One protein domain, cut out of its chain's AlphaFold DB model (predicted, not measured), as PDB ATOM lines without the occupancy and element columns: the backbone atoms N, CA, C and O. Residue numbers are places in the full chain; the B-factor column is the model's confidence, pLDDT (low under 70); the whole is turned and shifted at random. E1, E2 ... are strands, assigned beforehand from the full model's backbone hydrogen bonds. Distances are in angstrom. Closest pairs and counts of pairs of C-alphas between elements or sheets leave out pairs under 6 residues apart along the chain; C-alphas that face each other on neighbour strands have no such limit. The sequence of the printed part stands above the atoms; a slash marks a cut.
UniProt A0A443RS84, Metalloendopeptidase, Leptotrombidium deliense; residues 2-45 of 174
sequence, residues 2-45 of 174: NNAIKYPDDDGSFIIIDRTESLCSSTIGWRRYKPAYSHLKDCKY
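This is residues 2 to 45 of the 174 residues of the protein "Metalloendopeptidase" of Leptotrombidium deliense (UniProt A0A443RS84). With little regular structure, this is a small sheet of three short strands side by side, E1, E2 and E3, and a long loop, residues 19 to 35, that folds back along E3. The printed part has 44 residues, 12 of them in named strands, with no named helix: all strand, in a mixed sheet ordered E1, E2, E3. It is elongated, 32 by 20 by 16 A, and only just compact, close to loose, with a radius of gyration of the C-alphas of 10.9 A.

Start at E1, residues 4 to 6, an antiparallel hairpin with E2, residues 14 to 18, at 167 degrees; find N 15 and O 5, 3.1 A apart. E3, residues 36 to 39, is parallel to E2 at 19 degrees; N 16 and O 36 are 2.8 A apart. Edge strands E1 and E3 are apart. Residues 25 to 26 pair antiparallel with 38 to 39.

Find C-alpha 4 at (-20.476, -17.311, 83.992); E1 runs 6.1 A, E2 12.5 A, and E3 10.0 A to C-alpha 39 at (-16.950, -9.495, 75.421).

The C-alphas of Asp 11 and Tyr 45 are farthest apart, 32.9 A. The printed part has no cut; the link E2 to E3 is long. Residues 2 to 12 have pLDDT under 70.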
ATOM      1  N   ASN A   2     -14.469 -15.151  87.296       29.05
ATOM      2  CA  ASN A   2     -15.228 -15.376  86.064       29.05
ATOM      3  C   ASN A   2     -16.688 -15.624  86.438       29.05
ATOM      4  O   ASN A   2     -17.024 -16.692  86.945       29.05
ATOM      5  N   ASN A   3     -17.535 -14.625  86.204       35.16
ATOM      6  CA  ASN A   3     -18.975 -14.729  86.401       35.16
ATOM      7  C   ASN A   3     -19.578 -15.321  85.118       35.16
ATOM      8  O   ASN A   3     -19.799 -14.597  84.149       35.16
ATOM      9  N   ALA A   4     -19.776 -16.639  85.084       38.47
ATOM     10  CA  ALA A   4     -20.476 -17.311  83.992       38.47
ATOM     11  C   ALA A   4     -21.956 -17.485  84.354       38.47
ATOM     12  O   ALA A   4     -22.277 -17.941  85.451       38.47
ATOM     13  N   ILE A   5     -22.851 -17.152  83.423       47.34
ATOM     14  CA  ILE A   5     -24.267 -17.521  83.510       47.34
ATOM     15  C   ILE A   5     -24.389 -18.893  82.835       47.34
ATOM     16  O   ILE A   5     -24.116 -19.032  81.637       47.34
ATOM     17  N   LYS A   6     -24.727 -19.929  83.613       45.72
ATOM     18  CA  LYS A   6     -24.992 -21.279  83.091       45.72
ATOM     19  C   LYS A   6     -26.379 -21.317  82.446       45.72
ATOM     20  O   LYS A   6     -27.338 -20.818  83.031       45.72
ATOM     21  N   TYR A   7     -26.482 -21.931  81.268       49.44
ATOM     22  CA  TYR A   7     -27.779 -22.360  80.745       49.44
ATOM     23  C   TYR A   7     -28.296 -23.553  81.579       49.44
ATOM     24  O   TYR A   7     -27.489 -24.226  82.222       49.44
ATOM     25  N   PRO A   8     -29.620 -23.796  81.614       50.25
ATOM     26  CA  PRO A   8     -30.245 -24.785  82.503       50.25
ATOM     27  C   PRO A   8     -29.805 -26.243  82.285       50.25
ATOM     28  O   PRO A   8     -30.032 -27.070  83.167       50.25
ATOM     29  N   ASP A   9     -29.131 -26.555  81.178       53.19
ATOM     30  CA  ASP A   9     -28.629 -27.896  80.888       53.19
ATOM     31  C   ASP A   9     -27.127 -28.001  81.212       53.19
ATOM     32  O   ASP A   9     -26.308 -27.238  80.699       53.19
ATOM     33  N   ASP A  10     -26.731 -28.981  82.036       57.81
ATOM     34  CA  ASP A  10     -25.325 -29.253  82.404       57.81
ATOM     35  C   ASP A  10     -24.546 -29.966  81.273       57.81
ATOM     36  O   ASP A  10     -23.636 -30.759  81.500       57.81
ATOM     37  N   ASP A  11     -24.902 -29.681  80.018       69.31
ATOM     38  CA  ASP A  11     -24.287 -30.246  78.814       69.31
ATOM     39  C   ASP A  11     -22.990 -29.516  78.412       69.31
ATOM     40  O   ASP A  11     -22.460 -29.713  77.322       69.31
ATOM     41  N   GLY A  12     -22.458 -28.652  79.280       66.50
ATOM     42  CA  GLY A  12     -21.283 -27.828  78.987       66.50
ATOM     43  C   GLY A  12     -21.585 -26.566  78.171       66.50
ATOM     44  O   GLY A  12     -20.645 -25.917  77.706       66.50
ATOM     45  N   SER A  13     -22.857 -26.186  78.013       76.31
ATOM     46  CA  SER A  13     -23.254 -24.919  77.390       76.31
ATOM     47  C   SER A  13     -23.416 -23.803  78.430       76.31
ATOM     48  O   SER A  13     -24.259 -23.857  79.321       76.31
ATOM     49  N   PHE A  14     -22.624 -22.740  78.314       81.69
ATOM     50  CA  PHE A  14     -22.693 -21.569  79.195       81.69
ATOM     51  C   PHE A  14     -22.227 -20.311  78.464       81.69
ATOM     52  O   PHE A  14     -21.541 -20.394  77.440       81.69
ATOM     53  N   ILE A  15     -22.599 -19.144  78.992       85.06
ATOM     54  CA  ILE A  15     -22.064 -17.861  78.533       85.06
ATOM     55  C   ILE A  15     -20.861 -17.505  79.401       85.06
ATOM     56  O   ILE A  15     -20.960 -17.421  80.628       85.06
ATOM     57  N   ILE A  16     -19.728 -17.255  78.755       88.31
ATOM     58  CA  ILE A  16     -18.560 -16.628  79.363       88.31
ATOM     59  C   ILE A  16     -18.678 -15.124  79.146       88.31
ATOM     60  O   ILE A  16     -18.651 -14.653  78.009       88.31
ATOM     61  N   ILE A  17     -18.782 -14.378  80.244       90.19
ATOM     62  CA  ILE A  17     -18.654 -12.923  80.222       90.19
ATOM     63  C   ILE A  17     -17.171 -12.586  80.347       90.19
ATOM     64  O   ILE A  17     -16.565 -12.793  81.399       90.19
ATOM     65  N   ASP A  18     -16.600 -12.056  79.273       89.19
ATOM     66  CA  ASP A  18     -15.218 -11.610  79.217       89.19
ATOM     67  C   ASP A  18     -15.142 -10.078  79.298       89.19
ATOM     68  O   ASP A  18     -15.788  -9.342  78.555       89.19
ATOM     69  N   ARG A  19     -14.341  -9.587  80.243       89.00
ATOM     70  CA  ARG A  19     -14.060  -8.156  80.439       89.00
ATOM     71  C   ARG A  19     -12.574  -7.832  80.280       89.00
ATOM     72  O   ARG A  19     -12.126  -6.771  80.709       89.00
ATOM     73  N   THR A  20     -11.799  -8.754  79.717       89.19
ATOM     74  CA  THR A  20     -10.346  -8.635  79.565       89.19
ATOM     75  C   THR A  20      -9.962  -8.206  78.151       89.19
ATOM     76  O   THR A  20      -9.162  -7.273  77.995       89.19
ATOM     77  N   GLU A  21     -10.590  -8.795  77.131       89.19
ATOM     78  CA  GLU A  21     -10.423  -8.408  75.731       89.19
ATOM     79  C   GLU A  21     -11.161  -7.102  75.414       89.19
ATOM     80  O   GLU A  21     -12.307  -6.906  75.813       89.19
ATOM     81  N   SER A  22     -10.485  -6.186  74.712       92.50
ATOM     82  CA  SER A  22     -11.036  -4.883  74.305       92.50
ATOM     83  C   SER A  22     -11.931  -5.026  73.081       92.50
ATOM     84  O   SER A  22     -11.497  -4.828  71.948       92.50
ATOM     85  N   LEU A  23     -13.164  -5.455  73.350       92.50
ATOM     86  CA  LEU A  23     -14.245  -5.663  72.396       92.50
ATOM     87  C   LEU A  23     -15.597  -5.349  73.065       92.50
ATOM     88  O   LEU A  23     -15.732  -5.416  74.293       92.50
ATOM     89  N   CYS A  24     -16.591  -5.023  72.238       94.50
ATOM     90  CA  CYS A  24     -18.014  -5.033  72.576       94.50
ATOM     91  C   CYS A  24     -18.693  -5.902  71.514       94.50
ATOM     92  O   CYS A  24     -18.854  -5.464  70.375       94.50
ATOM     93  N   SER A  25     -18.865  -7.188  71.825       95.00
ATOM     94  CA  SER A  25     -19.403  -8.178  70.884       95.00
ATOM     95  C   SER A  25     -19.761  -9.481  71.589       95.00
ATOM     96  O   SER A  25     -19.084  -9.889  72.537       95.00
ATOM     97  N   SER A  26     -20.762 -10.185  71.068       94.81
ATOM     98  CA  SER A  26     -21.255 -11.420  71.657       94.81
ATOM     99  C   SER A  26     -21.597 -12.456  70.606       94.81
ATOM    100  O   SER A  26     -21.989 -12.178  69.473       94.81
ATOM    101  N   THR A  27     -21.459 -13.708  71.016       92.94
ATOM    102  CA  THR A  27     -21.920 -14.856  70.250       92.94
ATOM    103  C   THR A  27     -23.433 -14.787  70.065       92.94
ATOM    104  O   THR A  27     -24.166 -14.596  71.032       92.94
ATOM    105  N   ILE A  28     -23.899 -15.026  68.836       90.38
ATOM    106  CA  ILE A  28     -25.329 -15.120  68.549       90.38
ATOM    107  C   ILE A  28     -25.866 -16.477  69.025       90.38
ATOM    108  O   ILE A  28     -25.608 -17.508  68.399       90.38
ATOM    109  N   GLY A  29     -26.655 -16.452  70.097       86.38
ATOM    110  CA  GLY A  29     -27.435 -17.584  70.588       86.38
ATOM    111  C   GLY A  29     -26.640 -18.706  71.256       86.38
ATOM    112  O   GLY A  29     -25.416 -18.678  71.404       86.38
ATOM    113  N   TRP A  30     -27.384 -19.743  71.640       83.88
ATOM    114  CA  TRP A  30     -26.853 -20.941  72.282       83.88
ATOM    115  C   TRP A  30     -25.943 -21.768  71.360       83.88
ATOM    116  O   TRP A  30     -26.217 -21.952  70.167       83.88
ATOM    117  N   ARG A  31     -24.889 -22.345  71.950       82.25
ATOM    118  CA  ARG A  31     -23.947 -23.254  71.289       82.25
ATOM    119  C   ARG A  31     -23.861 -24.576  72.044       82.25
ATOM    120  O   ARG A  31     -23.326 -24.629  73.141       82.25
ATOM    121  N   ARG A  32     -24.316 -25.658  71.407       82.19
ATOM    122  CA  ARG A  32     -24.247 -27.013  71.970       82.19
ATOM    123  C   ARG A  32     -22.811 -27.415  72.310       82.19
ATOM    124  O   ARG A  32     -21.942 -27.331  71.435       82.19
ATOM    125  N   TYR A  33     -22.597 -27.906  73.532       83.88
ATOM    126  CA  TYR A  33     -21.316 -28.436  74.027       83.88
ATOM    127  C   TYR A  33     -20.143 -27.441  73.990       83.88
ATOM    128  O   TYR A  33     -18.981 -27.855  74.006       83.88
ATOM    129  N   LYS A  34     -20.410 -26.137  73.850       84.06
ATOM    130  CA  LYS A  34     -19.370 -25.109  73.714       84.06
ATOM    131  C   LYS A  34     -19.781 -23.826  74.428       84.06
ATOM    132  O   LYS A  34     -20.951 -23.457  74.377       84.06
ATOM    133  N   PRO A  35     -18.822 -23.077  74.991       85.19
ATOM    134  CA  PRO A  35     -19.125 -21.755  75.501       85.19
ATOM    135  C   PRO A  35     -19.547 -20.798  74.375       85.19
ATOM    136  O   PRO A  35     -18.998 -20.795  73.261       85.19
ATOM    137  N   ALA A  36     -20.525 -19.961  74.701       88.44
ATOM    138  CA  ALA A  36     -20.765 -18.686  74.043       88.44
ATOM    139  C   ALA A  36     -19.953 -17.608  74.771       88.44
ATOM    140  O   ALA A  36     -19.786 -17.672  75.986       88.44
ATOM    141  N   TYR A  37     -19.445 -16.627  74.036       91.50
ATOM    142  CA  TYR A  37     -18.651 -15.536  74.599       91.50
ATOM    143  C   TYR A  37     -19.402 -14.222  74.456       91.50
ATOM    144  O   TYR A  37     -20.000 -13.974  73.408       91.50
ATOM    145  N   SER A  38     -19.355 -13.403  75.500       94.31
ATOM    146  CA  SER A  38     -19.811 -12.018  75.501       94.31
ATOM    147  C   SER A  38     -18.671 -11.151  76.019       94.31
ATOM    148  O   SER A  38     -18.330 -11.201  77.203       94.31
ATOM    149  N   HIS A  39     -18.037 -10.412  75.112       95.81
ATOM    150  CA  HIS A  39     -16.950  -9.495  75.421       95.81
ATOM    151  C   HIS A  39     -17.549  -8.115  75.661       95.81
ATOM    152  O   HIS A  39     -18.157  -7.539  74.759       95.81
ATOM    153  N   LEU A  40     -17.410  -7.610  76.885       94.00
ATOM    154  CA  LEU A  40     -18.143  -6.431  77.356       94.00
ATOM    155  C   LEU A  40     -17.237  -5.278  77.799       94.00
ATOM    156  O   LEU A  40     -17.721  -4.303  78.368       94.00
ATOM    157  N   LYS A  41     -15.919  -5.396  77.606       94.12
ATOM    158  CA  LYS A  41     -14.952  -4.419  78.123       94.12
ATOM    159  C   LYS A  41     -15.118  -3.042  77.490       94.12
ATOM    160  O   LYS A  41     -15.044  -2.044  78.202       94.12
ATOM    161  N   ASP A  42     -15.340  -3.001  76.179       95.62
ATOM    162  CA  ASP A  42     -15.422  -1.746  75.431       95.62
ATOM    163  C   ASP A  42     -16.871  -1.260  75.257       95.62
ATOM    164  O   ASP A  42     -17.084  -0.217  74.640       95.62
ATOM    165  N   CYS A  43     -17.857  -1.963  75.832       94.81
ATOM    166  CA  CYS A  43     -19.228  -1.468  75.928       94.81
ATOM    167  C   CYS A  43     -19.284  -0.340  76.975       94.81
ATOM    168  O   CYS A  43     -18.977  -0.526  78.153       94.81
ATOM    169  N   LYS A  44     -19.662   0.860  76.554       93.88
ATOM    170  CA  LYS A  44     -19.643   2.100  77.342       93.88
ATOM    171  C   LYS A  44     -21.022   2.496  77.838       93.88
ATOM    172  O   LYS A  44     -21.125   3.100  78.904       93.88
ATOM    173  N   TYR A  45     -22.068   2.177  77.081       93.56
ATOM    174  CA  TYR A  45     -23.433   2.618  77.377       93.56
ATOM    175  C   TYR A  45     -24.345   1.443  77.732       93.56
ATOM    176  O   TYR A  45     -24.191   0.372  77.145       93.56
TER     177      TYR A  45